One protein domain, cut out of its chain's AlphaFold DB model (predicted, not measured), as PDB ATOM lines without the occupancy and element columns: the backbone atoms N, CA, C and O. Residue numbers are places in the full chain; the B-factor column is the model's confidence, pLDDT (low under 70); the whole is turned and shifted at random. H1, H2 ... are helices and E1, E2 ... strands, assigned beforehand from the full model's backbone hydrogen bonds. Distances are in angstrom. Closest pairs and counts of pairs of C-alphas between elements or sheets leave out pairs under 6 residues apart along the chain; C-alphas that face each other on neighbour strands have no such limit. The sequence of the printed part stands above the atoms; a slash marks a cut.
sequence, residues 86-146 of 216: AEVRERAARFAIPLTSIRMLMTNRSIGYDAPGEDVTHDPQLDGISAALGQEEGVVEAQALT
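AT A GLANCE: This is residues 86 to 146 of the 216 residues of an uncharacterized protein of Streptomyces sp. SID4944 (UniProt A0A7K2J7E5). A three-stranded antiparallel sheet, order E2 - E1 - E3, has two helices over one face in two layers, H1 near E1 and E3, H2 over E2; the other face is bare. The printed part has 61 residues, in the order H1 E1 E2 H2 E3, class mixed. It is compact, radius of gyration of the C-alphas 11.0 A, spanning 32 by 22 by 18 A.

IN THESE COORDINATES: E1 is residues 99 to 106, 20.2 A; E2 109 to 114, 16.6 A. E3, 138 to 145, 20.4 A, bends by 55 degrees at residue 141 and ends at C-alpha 145 (187.479, 199.741, 199.124). H1, 86 to 94, 12.0 A, begins at C-alpha 86 (177.371, 212.607, 190.870); H2 is 124 to 133, 14.3 A.

HOW THE PARTS SIT: Inner strand E1 is antiparallel to E3, with N 103 and O 141 within hydrogen-bond range at 2.8 A. E1 and E2 form a hairpin, N 104 and O 111 at 2.8 A. H1 is on the sheet at a height of 8.1 A; its closest C-alpha pair with E1 is Ala 92 and Leu 99, 7.3 A. H2 is on it at 10.4 A; its closest C-alpha pair with E2 is Leu 126 and Tyr 113, 7.5 A. H1 and H2 are apart. E2, H2 and E3 make a split strand-helix-strand unit, E1 between its two strands, with a right-handed crossover. In H1 and H2 every O i to N i+4 pair is within hydrogen-bond range.

THE WHOLE: The farthest C-alphas, Ala 96 and Asn 108, are 32.1 A apart. The printed part has no cut and no long link. The pLDDT is under 70 at residues 107 to 108, 115 to 117 and 134 to 136.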
ATOM      1  N   ALA A  86     176.362 211.551 190.887       89.38
ATOM      2  CA  ALA A  86     177.371 212.607 190.870       89.38
ATOM      3  C   ALA A  86     177.915 212.902 192.278       89.38
ATOM      4  O   ALA A  86     179.127 212.991 192.455       89.38
ATOM      5  N   GLU A  87     177.042 212.956 193.286       92.62
ATOM      6  CA  GLU A  87     177.435 213.202 194.676       92.62
ATOM      7  C   GLU A  87     178.276 212.051 195.230       92.62
ATOM      8  O   GLU A  87     179.300 212.277 195.871       92.62
ATOM      9  N   VAL A  88     177.881 210.799 194.969       93.94
ATOM     10  CA  VAL A  88     178.646 209.626 195.421       93.94
ATOM     11  C   VAL A  88     180.039 209.610 194.795       93.94
ATOM     12  O   VAL A  88     181.019 209.340 195.493       93.94
ATOM     13  N   ARG A  89     180.149 209.937 193.502       92.44
ATOM     14  CA  ARG A  89     181.438 210.035 192.802       92.44
ATOM     15  C   ARG A  89     182.293 211.168 193.341       92.44
ATOM     16  O   ARG A  89     183.480 210.958 193.560       92.44
ATOM     17  N   GLU A  90     181.706 212.335 193.589       93.06
ATOM     18  CA  GLU A  90     182.425 213.471 194.163       93.06
ATOM     19  C   GLU A  90     183.000 213.114 195.540       93.06
ATOM     20  O   GLU A  90     184.187 213.326 195.788       93.06
ATOM     21  N   ARG A  91     182.191 212.500 196.412       94.94
ATOM     22  CA  ARG A  91     182.629 212.036 197.738       94.94
ATOM     23  C   ARG A  91     183.747 211.001 197.623       94.94
ATOM     24  O   ARG A  91     184.760 211.112 198.309       94.94
ATOM     25  N   ALA A  92     183.589 210.012 196.743       94.38
ATOM     26  CA  ALA A  92     184.599 208.985 196.516       94.38
ATOM     27  C   ALA A  92     185.921 209.583 196.004       94.38
ATOM     28  O   ALA A  92     186.980 209.284 196.554       94.38
ATOM     29  N   ALA A  93     185.859 210.484 195.022       92.94
ATOM     30  CA  ALA A  93     187.024 211.157 194.458       92.94
ATOM     31  C   ALA A  93     187.727 212.058 195.484       92.94
ATOM     32  O   ALA A  93     188.949 211.986 195.620       92.94
ATOM     33  N   ARG A  94     186.965 212.847 196.259       93.38
ATOM     34  CA  ARG A  94     187.482 213.741 197.314       93.38
ATOM     35  C   ARG A  94     188.372 213.007 198.312       93.38
ATOM     36  O   ARG A  94     189.351 213.569 198.790       93.38
ATOM     37  N   PHE A  95     188.035 211.756 198.610       92.31
ATOM     38  CA  PHE A  95     188.731 210.946 199.603       92.31
ATOM     39  C   PHE A  95     189.532 209.781 199.012       92.31
ATOM     40  O   PHE A  95     189.967 208.910 199.763       92.31
ATOM     41  N   ALA A  96     189.717 209.752 197.688       92.38
ATOM     42  CA  ALA A  96     190.397 208.676 196.967       92.38
ATOM     43  C   ALA A  96     189.895 207.265 197.353       92.38
ATOM     44  O   ALA A  96     190.689 206.344 197.543       92.38
ATOM     45  N   ILE A  97     188.575 207.106 197.496       93.94
ATOM     46  CA  ILE A  97     187.916 205.835 197.821       93.94
ATOM     47  C   ILE A  97     187.545 205.134 196.507       93.94
ATOM     48  O   ILE A  97     186.619 205.591 195.833       93.94
ATOM     49  N   PRO A  98     188.197 204.015 196.141       93.44
ATOM     50  CA  PRO A  98     187.837 203.277 194.936       93.44
ATOM     51  C   PRO A  98     186.451 202.659 195.093       93.44
ATOM     52  O   PRO A  98     186.171 202.022 196.119       93.44
ATOM     53  N   LEU A  99     185.599 202.801 194.078       93.56
ATOM     54  CA  LEU A  99     184.312 202.110 194.030       93.56
ATOM     55  C   LEU A  99     184.413 200.964 193.031       93.56
ATOM     56  O   LEU A  99     184.682 201.199 191.869       93.56
ATOM     57  N   THR A 100     184.170 199.723 193.438       91.81
ATOM     58  CA  THR A 100     184.216 198.573 192.516       91.81
ATOM     59  C   THR A 100     182.864 198.300 191.863       91.81
ATOM     60  O   THR A 100     182.794 197.628 190.838       91.81
ATOM     61  N   SER A 101     181.777 198.777 192.473       91.50
ATOM     62  CA  SER A 101     180.432 198.628 191.923       91.50
ATOM     63  C   SER A 101     179.447 199.639 192.479       91.50
ATOM     64  O   SER A 101     179.620 200.166 193.582       91.50
ATOM     65  N   ILE A 102     178.396 199.905 191.705       92.19
ATOM     66  CA  ILE A 102     177.329 200.846 192.044       92.19
ATOM     67  C   ILE A 102     175.982 200.227 191.667       92.19
ATOM     68  O   ILE A 102     175.814 199.658 190.591       92.19
ATOM     69  N   ARG A 103     174.992 200.364 192.550       90.81
ATOM     70  CA  ARG A 103     173.595 200.021 192.285       90.81
ATOM     71  C   ARG A 103     172.727 201.261 192.424       90.81
ATOM     72  O   ARG A 103     172.687 201.887 193.481       90.81
ATOM     73  N   MET A 104     171.981 201.555 191.371       89.38
ATOM     74  CA  MET A 104     171.064 202.688 191.276       89.38
ATOM     75  C   MET A 104     169.617 202.201 191.261       89.38
ATOM     76  O   MET A 104     169.322 201.117 190.742       89.38
ATOM     77  N   LEU A 105     168.715 202.997 191.831       81.50
ATOM     78  CA  LEU A 105     167.276 202.766 191.777       81.50
ATOM     79  C   LEU A 105     166.618 203.808 190.873       81.50
ATOM     80  O   LEU A 105     166.828 205.004 191.024       81.50
ATOM     81  N   MET A 106     165.787 203.324 189.961       71.94
ATOM     82  CA  MET A 106     164.829 204.119 189.201       71.94
ATOM     83  C   MET A 106     163.427 203.839 189.698       71.94
ATOM     84  O   MET A 106     163.178 202.818 190.341       71.94
ATOM     85  N   THR A 107     162.496 204.690 189.276       67.81
ATOM     86  CA  THR A 107     161.064 204.648 189.592       67.81
ATOM     87  C   THR A 107     160.474 203.235 189.644       67.81
ATOM     88  O   THR A 107     159.677 202.971 190.533       67.81
ATOM     89  N   ASN A 108     160.887 202.309 188.760       67.06
ATOM     90  CA  ASN A 108     160.398 200.919 188.749       67.06
ATOM     91  C   ASN A 108     161.475 199.823 188.558       67.06
ATOM     92  O   ASN A 108     161.115 198.661 188.350       67.06
ATOM     93  N   ARG A 109     162.780 200.141 188.543       72.06
ATOM     94  CA  ARG A 109     163.856 199.166 188.234       72.06
ATOM     95  C   ARG A 109     165.146 199.489 188.985       72.06
ATOM     96  O   ARG A 109     165.428 200.652 189.235       72.06
ATOM     97  N   SER A 110     165.952 198.476 189.303       77.75
ATOM     98  CA  SER A 110     167.319 198.662 189.808       77.75
ATOM     99  C   SER A 110     168.337 198.326 188.724       77.75
ATOM    100  O   SER A 110     168.224 197.267 188.105       77.75
ATOM    101  N   ILE A 111     169.350 199.170 188.544       82.38
ATOM    102  CA  ILE A 111     170.489 198.885 187.667       82.38
ATOM    103  C   ILE A 111     171.727 198.691 188.533       82.38
ATOM    104  O   ILE A 111     172.053 199.543 189.355       82.38
ATOM    105  N   GLY A 112     172.383 197.545 188.370       83.69
ATOM    106  CA  GLY A 112     173.712 197.289 188.914       83.69
ATOM    107  C   GLY A 112     174.758 197.523 187.834       83.69
ATOM    108  O   GLY A 112     174.555 197.120 186.689       83.69
ATOM    109  N   TYR A 113     175.848 198.174 188.209       83.00
ATOM    110  CA  TYR A 113     177.019 198.362 187.377       83.00
ATOM    111  C   TYR A 113     178.248 197.832 188.114       83.00
ATOM    112  O   TYR A 113     178.576 198.297 189.209       83.00
ATOM    113  N   ASP A 114     178.907 196.862 187.490       81.38
ATOM    114  CA  ASP A 114     180.148 196.240 187.937       81.38
ATOM    115  C   ASP A 114     181.138 196.333 186.766       81.38
ATOM    116  O   ASP A 114     180.832 195.852 185.671       81.38
ATOM    117  N   ALA A 115     182.308 196.945 186.965       68.38
ATOM    118  CA  ALA A 115     183.353 196.959 185.938       68.38
ATOM    119  C   ALA A 115     184.381 195.845 186.187       68.38
ATOM    120  O   ALA A 115     184.609 195.452 187.331       68.38
ATOM    121  N   PRO A 116     185.066 195.357 185.137       60.81
ATOM    122  CA  PRO A 116     186.168 194.405 185.283       60.81
ATOM    123  C   PRO A 116     187.435 195.006 185.933       60.81
ATOM    124  O   PRO A 116     188.387 194.267 186.180       60.81
ATOM    125  N   GLY A 117     187.473 196.323 186.176       63.00
ATOM    126  CA  GLY A 117     188.572 197.037 186.841       63.00
ATOM    127  C   GLY A 117     188.353 197.258 188.345       63.00
ATOM    128  O   GLY A 117     187.317 196.906 188.897       63.00
ATOM    129  N   GLU A 118     189.342 197.859 189.019       70.62
ATOM    130  CA  GLU A 118     189.278 198.121 190.469       70.62
ATOM    131  C   GLU A 118     188.438 199.355 190.849       70.62
ATOM    132  O   GLU A 118     188.051 199.479 192.010       70.62
ATOM    133  N   ASP A 119     188.167 200.267 189.908       81.94
ATOM    134  CA  ASP A 119     187.468 201.524 190.183       81.94
ATOM    135  C   ASP A 119     186.525 201.934 189.036       81.94
ATOM    136  O   ASP A 119     186.953 202.111 187.896       81.94
ATOM    137  N   VAL A 120     185.237 202.088 189.352       82.44
ATOM    138  CA  VAL A 120     184.147 202.471 188.443       82.44
ATOM    139  C   VAL A 120     183.859 203.967 188.454       82.44
ATOM    140  O   VAL A 120     183.059 204.443 187.652       82.44
ATOM    141  N   THR A 121     184.479 204.732 189.358       78.81
ATOM    142  CA  THR A 121     184.173 206.160 189.559       78.81
ATOM    143  C   THR A 121     184.389 207.021 188.317       78.81
ATOM    144  O   THR A 121     183.819 208.105 188.236       78.81
ATOM    145  N   HIS A 122     185.173 206.574 187.339       76.69
ATOM    146  CA  HIS A 122     185.486 207.330 186.124       76.69
ATOM    147  C   HIS A 122     185.181 206.544 184.841       76.69
ATOM    148  O   HIS A 122     185.735 206.866 183.793       76.69
ATOM    149  N   ASP A 123     184.334 205.510 184.908       80.62
ATOM    150  CA  ASP A 123     184.020 204.704 183.728       80.62
ATOM    151  C   ASP A 123     183.091 205.465 182.753       80.62
ATOM    152  O   ASP A 123     181.951 205.782 183.116       80.62
ATOM    153  N   PRO A 124     183.514 205.723 181.498       79.12
ATOM    154  CA  PRO A 124     182.682 206.408 180.506       79.12
ATOM    155  C   PRO A 124     181.371 205.677 180.183       79.12
ATOM    156  O   PRO A 124     180.405 206.296 179.734       79.12
ATOM    157  N   GLN A 125     181.304 204.357 180.386       80.25
ATOM    158  CA  GLN A 125     180.064 203.601 180.217       80.25
ATOM    159  C   GLN A 125     179.047 203.950 181.299       80.25
ATOM    160  O   GLN A 125     177.856 204.039 181.004       80.25
ATOM    161  N   LEU A 126     179.506 204.182 182.530       80.56
ATOM    162  CA  LEU A 126     178.646 204.624 183.621       80.56
ATOM    163  C   LEU A 126     178.117 206.043 183.364       80.56
ATOM    164  O   LEU A 126     176.940 206.302 183.614       80.56
ATOM    165  N   ASP A 127     178.940 206.922 182.780       79.94
ATOM    166  CA  ASP A 127     178.504 208.249 182.319       79.94
ATOM    167  C   ASP A 127     177.410 208.143 181.250       79.94
ATOM    168  O   ASP A 127     176.385 208.819 181.333       79.94
ATOM    169  N   GLY A 128     177.592 207.252 180.269       78.94
ATOM    170  CA  GLY A 128     176.589 206.991 179.236       78.94
ATOM    171  C   GLY A 128     175.282 206.430 179.802       78.94
ATOM    172  O   GLY A 128     174.204 206.821 179.355       78.94
ATOM    173  N   ILE A 129     175.368 205.554 180.810       78.50
ATOM    174  CA  ILE A 129     174.203 205.027 181.529       78.50
ATOM    175  C   ILE A 129     173.473 206.169 182.239       78.50
ATOM    176  O   ILE A 129     172.293 206.357 181.978       78.50
ATOM    177  N   SER A 130     174.143 206.976 183.064       76.81
ATOM    178  CA  SER A 130     173.481 208.077 183.786       76.81
ATOM    179  C   SER A 130     172.882 209.132 182.844       76.81
ATOM    180  O   SER A 130     171.741 209.556 183.024       76.81
ATOM    181  N   ALA A 131     173.579 209.488 181.759       77.44
ATOM    182  CA  ALA A 131     173.047 210.406 180.748       77.44
ATOM    183  C   ALA A 131     171.779 209.869 180.057       77.44
ATOM    184  O   ALA A 131     170.857 210.634 179.779       77.44
ATOM    185  N   ALA A 132     171.702 208.559 179.799       74.44
ATOM    186  CA  ALA A 132     170.517 207.924 179.220       74.44
ATOM    187  C   ALA A 132     169.318 207.868 180.182       74.44
ATOM    188  O   ALA A 132     168.193 207.621 179.746       74.44
ATOM    189  N   LEU A 133     169.557 208.065 181.477       70.44
ATOM    190  CA  LEU A 133     168.573 207.888 182.540       70.44
ATOM    191  C   LEU A 133     168.055 209.212 183.117       70.44
ATOM    192  O   LEU A 133     167.029 209.212 183.793       70.44
ATOM    193  N   GLY A 134     168.677 210.333 182.739       68.69
ATOM    194  CA  GLY A 134     168.230 211.678 183.095       68.69
ATOM    195  C   GLY A 134     168.994 212.313 184.254       68.69
ATOM    196  O   GLY A 134     168.678 213.442 184.606       68.69
ATOM    197  N   GLN A 135     170.016 211.644 184.797       69.94
ATOM    198  CA  GLN A 135     170.856 212.126 185.905       69.94
ATOM    199  C   GLN A 135     170.106 212.323 187.235       69.94
ATOM    200  O   GLN A 135     170.610 212.986 188.140       69.94
ATOM    201  N   GLU A 136     168.925 211.719 187.377       68.12
ATOM    202  CA  GLU A 136     168.101 211.769 188.596       68.12
ATOM    203  C   GLU A 136     168.176 210.445 189.384       68.12
ATOM    204  O   GLU A 136     167.349 210.157 190.251       68.12
ATOM    205  N   GLU A 137     169.158 209.589 189.079       76.69
ATOM    206  CA  GLU A 137     169.256 208.262 189.680       76.69
ATOM    207  C   GLU A 137     169.872 208.311 191.081       76.69
ATOM    208  O   GLU A 137     171.065 208.577 191.261       76.69
ATOM    209  N   GLY A 138     169.071 207.944 192.080       86.62
ATOM    210  CA  GLY A 138     169.560 207.702 193.430       86.62
ATOM    211  C   GLY A 138     170.403 206.424 193.499       86.62
ATOM    212  O   GLY A 138     169.956 205.329 193.132       86.62
ATOM    213  N   VAL A 139     171.621 206.537 194.023       90.56
ATOM    214  CA  VAL A 139     172.492 205.399 194.319       90.56
ATOM    215  C   VAL A 139     172.054 204.767 195.633       90.56
ATOM    216  O   VAL A 139     172.192 205.342 196.709       90.56
ATOM    217  N   VAL A 140     171.547 203.539 195.565       93.56
ATOM    218  CA  VAL A 140     171.095 202.814 196.761       93.56
ATOM    219  C   VAL A 140     172.223 202.067 197.451       93.56
ATOM    220  O   VAL A 140     172.196 201.901 198.671       93.56
ATOM    221  N   GLU A 141     173.207 201.605 196.687       94.62
ATOM    222  CA  GLU A 141     174.331 200.832 197.199       94.62
ATOM    223  C   GLU A 141     175.583 201.077 196.357       94.62
ATOM    224  O   GLU A 141     175.497 201.192 195.137       94.62
ATOM    225  N   ALA A 142     176.745 201.102 196.997       95.31
ATOM    226  CA  ALA A 142     178.039 201.044 196.331       95.31
ATOM    227  C   ALA A 142     178.962 200.076 197.071       95.31
ATOM    228  O   ALA A 142     178.858 199.914 198.292       95.31
ATOM    229  N   GLN A 143     179.873 199.440 196.344       95.69
ATOM    230  CA  GLN A 143     180.972 198.699 196.940       95.69
ATOM    231  C   GLN A 143     182.229 199.561 196.904       95.69
ATOM    232  O   GLN A 143     182.720 199.891 195.830       95.69
ATOM    233  N   ALA A 144     182.727 199.928 198.079       95.88
ATOM    234  CA  ALA A 144     183.889 200.784 198.269       95.88
ATOM    235  C   ALA A 144     185.055 199.986 198.857       95.88
ATOM    236  O   ALA A 144     184.836 199.089 199.669       95.88
ATOM    237  N   LEU A 145     186.291 200.317 198.493       94.94
ATOM    238  CA  LEU A 145     187.479 199.741 199.124       94.94
ATOM    239  C   LEU A 145     187.968 200.638 200.269       94.94
ATOM    240  O   LEU A 145     188.099 201.850 200.109       94.94
ATOM    241  N   THR A 146     188.263 200.040 201.426       94.31
ATOM    242  CA  THR A 146     188.982 200.725 202.513       94.31
ATOM    243  C   THR A 146     190.431 201.020 202.095       94.31
ATOM    244  O   THR A 146     190.921 200.438 201.120       94.31
TER     245      THR A 146